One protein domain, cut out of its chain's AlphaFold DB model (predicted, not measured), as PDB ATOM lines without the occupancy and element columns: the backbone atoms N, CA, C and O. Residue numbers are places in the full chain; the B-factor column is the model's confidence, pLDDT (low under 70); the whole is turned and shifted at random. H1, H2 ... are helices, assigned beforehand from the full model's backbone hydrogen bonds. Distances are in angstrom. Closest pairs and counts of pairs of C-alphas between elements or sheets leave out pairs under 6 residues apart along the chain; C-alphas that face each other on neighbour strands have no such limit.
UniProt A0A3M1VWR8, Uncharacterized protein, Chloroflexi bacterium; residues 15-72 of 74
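Overview. This is residues 15 to 72 of the 74 residues of an uncharacterized protein of Chloroflexi bacterium (UniProt A0A3M1VWR8). The printed part is a wide open arch, flat and without a packed core: H1 lies at the foot of one leg, H2 is nearer the top on that leg, the short H3 is at the top, and the long H4 makes most of the other leg, joined to the top by the unnamed residues 50 to 55. The helices are strung along the chain like beads, with an empty space between the two legs. There are 58 residues with four named helices, H1 to H4 in that order, and no named strand; the class is all helix. The whole is extended, with a radius of gyration of the C-alphas of 19.8 A and spans of 49 by 37 by 10 A.

Along the chain. H1 is residues 15 to 21, 10.0 A long, and begins at C-alpha 15 at (-23.210, 46.628, 28.537). H2 is residues 26 to 32, also 10.0 A from first to last C-alpha. H3 is residues 42 to 45, 5.5 A long, with C-alpha 42 at (-42.893, 12.591, 23.120). H4, residues 56 to 71, is the longest helix at 24.0 A and ends at C-alpha 71 at (-37.280, 26.822, -11.139).

Arrangement. H1 and H2 are apart, with no C-alpha of the one within 8 A of the other. By the same measure H2 and H3 are apart, and so are H3 and H4. H1 is apart from H3 and from H4, and H2 is apart from H4. Residues 58 to 72, of which 58 to 71 belong to H4, stand free. Every O i to N i+4 pair is within hydrogen-bond range in H1 and H2, and 10 of 12 are in H4; H3 is too short for such a pair.

Size, cuts and confidence. The two C-alphas farthest apart, those of Ser 15 and Asp 53, are 53.0 A apart. The printed part has no cut. The link from H1 to H2 is tight, those from H2 to H3 and from H3 to H4 are short, and no link is long. The mean pLDDT of the printed part is 74.3; residues 15 to 20, 37, 47 to 49 and 68 to 72 are under 70.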
ATOM      1  N   SER A  15     -22.946  48.042  28.281       56.88
ATOM      2  CA  SER A  15     -23.210  46.628  28.537       56.88
ATOM      3  C   SER A  15     -24.455  46.109  27.816       56.88
ATOM      4  O   SER A  15     -24.417  44.987  27.329       56.88
ATOM      5  N   ASP A  16     -25.530  46.895  27.692       58.78
ATOM      6  CA  ASP A  16     -26.773  46.436  27.049       58.78
ATOM      7  C   ASP A  16     -26.624  46.335  25.521       58.78
ATOM      8  O   ASP A  16     -27.214  45.464  24.878       58.78
ATOM      9  N   ALA A  17     -25.787  47.194  24.928       60.69
ATOM     10  CA  ALA A  17     -25.445  47.113  23.510       60.69
ATOM     11  C   ALA A  17     -24.552  45.900  23.248       60.69
ATOM     12  O   ALA A  17     -24.775  45.180  22.277       60.69
ATOM     13  N   TYR A  18     -23.566  45.654  24.116       60.94
ATOM     14  CA  TYR A  18     -22.725  44.463  24.022       60.94
ATOM     15  C   TYR A  18     -23.557  43.184  24.162       60.94
ATOM     16  O   TYR A  18     -23.444  42.317  23.301       60.94
ATOM     17  N   ASP A  19     -24.454  43.119  25.149       63.88
ATOM     18  CA  ASP A  19     -25.363  41.992  25.385       63.88
ATOM     19  C   ASP A  19     -26.302  41.717  24.200       63.88
ATOM     20  O   ASP A  19     -26.626  40.559  23.933       63.88
ATOM     21  N   PHE A  20     -26.726  42.754  23.466       63.16
ATOM     22  CA  PHE A  20     -27.530  42.597  22.250       63.16
ATOM     23  C   PHE A  20     -26.733  41.972  21.093       63.16
ATOM     24  O   PHE A  20     -27.261  41.132  20.362       63.16
ATOM     25  N   TRP A  21     -25.466  42.364  20.917       70.50
ATOM     26  CA  TRP A  21     -24.606  41.857  19.839       70.50
ATOM     27  C   TRP A  21     -23.921  40.528  20.175       70.50
ATOM     28  O   TRP A  21     -23.520  39.798  19.266       70.50
ATOM     29  N   THR A  22     -23.800  40.177  21.455       71.81
ATOM     30  CA  THR A  22     -23.327  38.861  21.886       71.81
ATOM     31  C   THR A  22     -24.497  37.892  21.976       71.81
ATOM     32  O   THR A  22     -25.313  37.957  22.893       71.81
ATOM     33  N   SER A  23     -24.579  36.948  21.039       73.38
ATOM     34  CA  SER A  23     -25.578  35.884  21.113       73.38
ATOM     35  C   SER A  23     -25.362  35.052  22.380       73.38
ATOM     36  O   SER A  23     -24.356  34.345  22.494       73.38
ATOM     37  N   ARG A  24     -26.312  35.109  23.317       72.94
ATOM     38  CA  ARG A  24     -26.356  34.186  24.458       72.94
ATOM     39  C   ARG A  24     -26.452  32.750  23.946       72.94
ATOM     40  O   ARG A  24     -27.093  32.476  22.930       72.94
ATOM     41  N   THR A  25     -25.808  31.829  24.653       81.94
ATOM     42  CA  THR A  25     -25.922  30.397  24.337       81.94
ATOM     43  C   THR A  25     -27.355  29.912  24.576       81.94
ATOM     44  O   THR A  25     -28.092  30.500  25.370       81.94
ATOM     45  N   ILE A  26     -27.758  28.822  23.916       76.19
ATOM     46  CA  ILE A  26     -29.091  28.224  24.112       76.19
ATOM     47  C   ILE A  26     -29.327  27.872  25.591       76.19
ATOM     48  O   ILE A  26     -30.401  28.154  26.120       76.19
ATOM     49  N   ASP A  27     -28.310  27.351  26.283       78.81
ATOM     50  CA  ASP A  27     -28.374  27.030  27.715       78.81
ATOM     51  C   ASP A  27     -28.615  28.268  28.590       78.81
ATOM     52  O   ASP A  27     -29.383  28.243  29.557       78.81
ATOM     53  N   GLU A  28     -27.972  29.383  28.250       78.75
ATOM     54  CA  GLU A  28     -28.134  30.635  28.975       78.75
ATOM     55  C   GLU A  28     -29.534  31.229  28.787       78.75
ATOM     56  O   GLU A  28     -30.141  31.677  29.767       78.75
ATOM     57  N   LEU A  29     -30.062  31.172  27.561       80.12
ATOM     58  CA  LEU A  29     -31.429  31.580  27.242       80.12
ATOM     59  C   LEU A  29     -32.455  30.719  27.986       80.12
ATOM     60  O   LEU A  29     -33.368  31.263  28.611       80.12
ATOM     61  N   ALA A  30     -32.273  29.396  27.999       81.19
ATOM     62  CA  ALA A  30     -33.148  28.474  28.718       81.19
ATOM     63  C   ALA A  30     -33.188  28.799  30.221       81.19
ATOM     64  O   ALA A  30     -34.260  28.970  30.806       81.19
ATOM     65  N   ARG A  31     -32.017  29.010  30.838       81.12
ATOM     66  CA  ARG A  31     -31.898  29.382  32.255       81.12
ATOM     67  C   ARG A  31     -32.570  30.721  32.574       81.12
ATOM     68  O   ARG A  31     -33.263  30.819  33.586       81.12
ATOM     69  N   GLN A  32     -32.383  31.744  31.739       82.88
ATOM     70  CA  GLN A  32     -33.010  33.060  31.928       82.88
ATOM     71  C   GLN A  32     -34.533  32.994  31.830       82.88
ATOM     72  O   GLN A  32     -35.237  33.589  32.644       82.88
ATOM     73  N   GLN A  33     -35.039  32.226  30.868       82.94
ATOM     74  CA  GLN A  33     -36.470  32.026  30.658       82.94
ATOM     75  C   GLN A  33     -37.075  30.997  31.626       82.94
ATOM     76  O   GLN A  33     -38.278  30.755  31.589       82.94
ATOM     77  N   ARG A  34     -36.256  30.412  32.517       81.38
ATOM     78  CA  ARG A  34     -36.629  29.316  33.429       81.38
ATOM     79  C   ARG A  34     -37.238  28.119  32.692       81.38
ATOM     80  O   ARG A  34     -38.058  27.394  33.254       81.38
ATOM     81  N   VAL A  35     -36.831  27.923  31.442       79.25
ATOM     82  CA  VAL A  35     -37.197  26.772  30.625       79.25
ATOM     83  C   VAL A  35     -36.259  25.640  31.010       79.25
ATOM     84  O   VAL A  35     -35.040  25.802  31.003       79.25
ATOM     85  N   GLN A  36     -36.833  24.505  31.387       75.25
ATOM     86  CA  GLN A  36     -36.070  23.284  31.608       75.25
ATOM     87  C   GLN A  36     -36.013  22.492  30.299       75.25
ATOM     88  O   GLN A  36     -37.002  22.502  29.557       75.25
ATOM     89  N   PRO A  37     -34.887  21.820  29.996       68.69
ATOM     90  CA  PRO A  37     -34.845  20.874  28.894       68.69
ATOM     91  C   PRO A  37     -35.950  19.835  29.090       68.69
ATOM     92  O   PRO A  37     -36.221  19.386  30.203       68.69
ATOM     93  N   VAL A  38     -36.641  19.509  28.004       71.94
ATOM     94  CA  VAL A  38     -37.780  18.603  28.073       71.94
ATOM     95  C   VAL A  38     -37.265  17.171  28.099       71.94
ATOM     96  O   VAL A  38     -36.767  16.667  27.097       71.94
ATOM     97  N   ASP A  39     -37.403  16.521  29.253       73.31
ATOM     98  CA  ASP A  39     -36.927  15.148  29.474       73.31
ATOM     99  C   ASP A  39     -37.679  14.111  28.629       73.31
ATOM    100  O   ASP A  39     -37.155  13.038  28.335       73.31
ATOM    101  N   ASN A  40     -38.916  14.423  28.229       73.62
ATOM    102  CA  ASN A  40     -39.737  13.556  27.396       73.62
ATOM    103  C   ASN A  40     -40.076  14.226  26.059       73.62
ATOM    104  O   ASN A  40     -41.053  14.970  25.959       73.62
ATOM    105  N   MET A  41     -39.306  13.914  25.020       72.81
ATOM    106  CA  MET A  41     -39.526  14.422  23.661       72.81
ATOM    107  C   MET A  41     -40.914  14.070  23.102       72.81
ATOM    108  O   MET A  41     -41.472  14.851  22.336       72.81
ATOM    109  N   GLU A  42     -41.530  12.965  23.536       72.38
ATOM    110  CA  GLU A  42     -42.893  12.591  23.120       72.38
ATOM    111  C   GLU A  42     -43.934  13.636  23.558       72.38
ATOM    112  O   GLU A  42     -44.950  13.825  22.891       72.38
ATOM    113  N   SER A  43     -43.662  14.387  24.633       70.31
ATOM    114  CA  SER A  43     -44.543  15.469  25.092       70.31
ATOM    115  C   SER A  43     -44.533  16.704  24.185       70.31
ATOM    116  O   SER A  43     -45.485  17.482  24.216       70.31
ATOM    117  N   LEU A  44     -43.482  16.883  23.376       70.25
ATOM    118  CA  LEU A  44     -43.333  18.026  22.469       70.25
ATOM    119  C   LEU A  44     -43.977  17.786  21.111       70.25
ATOM    120  O   LEU A  44     -44.502  18.718  20.506       70.25
ATOM    121  N   TYR A  45     -43.924  16.545  20.638       70.19
ATOM    122  CA  TYR A  45     -44.433  16.188  19.321       70.19
ATOM    123  C   TYR A  45     -45.887  15.713  19.366       70.19
ATOM    124  O   TYR A  45     -46.554  15.735  18.338       70.19
ATOM    125  N   GLY A  46     -46.437  15.378  20.540       72.69
ATOM    126  CA  GLY A  46     -47.844  14.996  20.678       72.69
ATOM    127  C   GLY A  46     -48.183  13.812  19.770       72.69
ATOM    128  O   GLY A  46     -47.657  12.721  19.954       72.69
ATOM    129  N   THR A  47     -49.037  14.039  18.770       64.94
ATOM    130  CA  THR A  47     -49.393  13.055  17.733       64.94
ATOM    131  C   THR A  47     -48.516  13.187  16.480       64.94
ATOM    132  O   THR A  47     -48.999  12.912  15.393       64.94
ATOM    133  N   TRP A  48     -47.283  13.691  16.574       64.06
ATOM    134  CA  TRP A  48     -46.355  13.852  15.448       64.06
ATOM    135  C   TRP A  48     -45.214  12.817  15.516       64.06
ATOM    136  O   TRP A  48     -44.647  12.639  16.596       64.06
ATOM    137  N   PRO A  49     -44.830  12.165  14.401       65.62
ATOM    138  CA  PRO A  49     -45.404  12.250  13.056       65.62
ATOM    139  C   PRO A  49     -46.591  11.286  12.913       65.62
ATOM    140  O   PRO A  49     -46.424  10.128  12.552       65.62
ATOM    141  N   GLY A  50     -47.784  11.755  13.265       73.19
ATOM    142  CA  GLY A  50     -49.054  11.091  13.017       73.19
ATOM    143  C   GLY A  50     -49.145   9.622  13.397       73.19
ATOM    144  O   GLY A  50     -48.470   9.103  14.286       73.19
ATOM    145  N   ALA A  51     -50.049   8.947  12.694       80.62
ATOM    146  CA  ALA A  51     -49.977   7.508  12.508       80.62
ATOM    147  C   ALA A  51     -49.008   7.205  11.354       80.62
ATOM    148  O   ALA A  51     -48.813   8.037  10.480       80.62
ATOM    149  N   THR A  52     -48.475   5.983  11.302       77.19
ATOM    150  CA  THR A  52     -47.488   5.534  10.297       77.19
ATOM    151  C   THR A  52     -47.920   5.698   8.828       77.19
ATOM    152  O   THR A  52     -47.080   5.588   7.947       77.19
ATOM    153  N   ASP A  53     -49.205   5.923   8.554       79.44
ATOM    154  CA  ASP A  53     -49.761   6.066   7.200       79.44
ATOM    155  C   ASP A  53     -50.768   7.233   7.152       79.44
ATOM    156  O   ASP A  53     -51.897   7.108   6.678       79.44
ATOM    157  N   ASP A  54     -50.401   8.369   7.754       81.81
ATOM    158  CA  ASP A  54     -51.220   9.591   7.776       81.81
ATOM    159  C   ASP A  54     -51.048  10.470   6.520       81.81
ATOM    160  O   ASP A  54     -51.682  11.520   6.396       81.81
ATOM    161  N   GLY A  55     -50.212  10.030   5.574       86.19
ATOM    162  CA  GLY A  55     -49.918  10.739   4.333       86.19
ATOM    163  C   GLY A  55     -48.827  11.805   4.453       86.19
ATOM    164  O   GLY A  55     -48.633  12.559   3.494       86.19
ATOM    165  N   PHE A  56     -48.097  11.878   5.571       85.19
ATOM    166  CA  PHE A  56     -46.987  12.815   5.755       85.19
ATOM    167  C   PHE A  56     -45.926  12.702   4.648       85.19
ATOM    168  O   PHE A  56     -45.531  13.715   4.067       85.19
ATOM    169  N   GLU A  57     -45.506  11.489   4.285       87.44
ATOM    170  CA  GLU A  57     -44.510  11.263   3.232       87.44
ATOM    171  C   GLU A  57     -45.000  11.759   1.867       87.44
ATOM    172  O   GLU A  57     -44.229  12.363   1.118       87.44
ATOM    173  N   GLN A  58     -46.284  11.555   1.555       87.19
ATOM    174  CA  GLN A  58     -46.881  12.027   0.306       87.19
ATOM    175  C   GLN A  58     -46.951  13.559   0.266       87.19
ATOM    176  O   GLN A  58     -46.619  14.160  -0.752       87.19
ATOM    177  N   PHE A  59     -47.308  14.199   1.383       86.81
ATOM    178  CA  PHE A  59     -47.317  15.657   1.508       86.81
ATOM    179  C   PHE A  59     -45.922  16.270   1.304       86.81
ATOM    180  O   PHE A  59     -45.773  17.258   0.581       86.81
ATOM    181  N   VAL A  60     -44.886  15.676   1.906       86.69
ATOM    182  CA  VAL A  60     -43.491  16.116   1.729       86.69
ATOM    183  C   VAL A  60     -43.036  15.940   0.279       86.69
ATOM    184  O   VAL A  60     -42.356  16.810  -0.271       86.69
ATOM    185  N   GLU A  61     -43.417  14.833  -0.352       89.56
ATOM    186  CA  GLU A  61     -43.098  14.557  -1.750       89.56
ATOM    187  C   GLU A  61     -43.771  15.559  -2.707       89.56
ATOM    188  O   GLU A  61     -43.142  16.024  -3.660       89.56
ATOM    189  N   ASP A  62     -45.016  15.951  -2.435       90.88
ATOM    190  CA  ASP A  62     -45.735  16.959  -3.220       90.88
ATOM    191  C   ASP A  62     -45.114  18.357  -3.054       90.88
ATOM    192  O   ASP A  62     -44.958  19.082  -4.039       90.88
ATOM    193  N   LEU A  63     -44.680  18.721  -1.840       87.69
ATOM    194  CA  LEU A  63     -43.949  19.970  -1.584       87.69
ATOM    195  C   LEU A  63     -42.617  20.037  -2.338       87.69
ATOM    196  O   LEU A  63     -42.293  21.078  -2.910       87.69
ATOM    197  N   ARG A  64     -41.850  18.939  -2.359       88.06
ATOM    198  CA  ARG A  64     -40.579  18.873  -3.100       88.06
ATOM    199  C   ARG A  64     -40.810  19.126  -4.591       88.06
ATOM    200  O   ARG A  64     -40.135  19.961  -5.181       88.06
ATOM    201  N   LYS A  65     -41.823  18.475  -5.167       88.69
ATOM    202  CA  LYS A  65     -42.209  18.667  -6.574       88.69
ATOM    203  C   LYS A  65     -42.705  20.079  -6.863       88.69
ATOM    204  O   LYS A  65     -42.489  20.580  -7.962       88.69
ATOM    205  N   TRP A  66     -43.379  20.711  -5.904       77.81
ATOM    206  CA  TRP A  66     -43.839  22.089  -6.047       77.81
ATOM    207  C   TRP A  66     -42.669  23.081  -6.110       77.81
ATOM    208  O   TRP A  66     -42.676  23.956  -6.970       77.81
ATOM    209  N   GLY A  67     -41.638  22.897  -5.277       70.44
ATOM    210  CA  GLY A  67     -40.415  23.708  -5.327       70.44
ATOM    211  C   GLY A  67     -39.634  23.550  -6.638       70.44
ATOM    212  O   GLY A  67     -39.196  24.543  -7.214       70.44
ATOM    213  N   ASP A  68     -39.535  22.325  -7.161       62.25
ATOM    214  CA  ASP A  68     -38.839  22.047  -8.429       62.25
ATOM    215  C   ASP A  68     -39.597  22.591  -9.661       62.25
ATOM    216  O   ASP A  68     -39.004  22.844 -10.713       62.25
ATOM    217  N   ALA A  69     -40.916  22.785  -9.556       58.03
ATOM    218  CA  ALA A  69     -41.744  23.299 -10.644       58.03
ATOM    219  C   ALA A  69     -41.609  24.820 -10.860       58.03
ATOM    220  O   ALA A  69     -41.856  25.286 -11.974       58.03
ATOM    221  N   GLU A  70     -41.208  25.594  -9.842       55.94
ATOM    222  CA  GLU A  70     -40.985  27.042  -9.990       55.94
ATOM    223  C   GLU A  70     -39.627  27.390 -10.630       55.94
ATOM    224  O   GLU A  70     -39.538  28.405 -11.319       55.94
ATOM    225  N   GLU A  71     -38.588  26.550 -10.505       54.38
ATOM    226  CA  GLU A  71     -37.280  26.822 -11.139       54.38
ATOM    227  C   GLU A  71     -37.251  26.555 -12.655       54.38
ATOM    228  O   GLU A  71     -36.433  27.131 -13.370       54.38
ATOM    229  N   HIS A  72     -38.155  25.725 -13.183       51.88
ATOM    230  CA  HIS A  72     -38.171  25.352 -14.605       51.88
ATOM    231  C   HIS A  72     -39.088  26.214 -15.493       51.88
ATOM    232  O   HIS A  72     -39.275  25.893 -16.668       51.88
TER     233      HIS A  72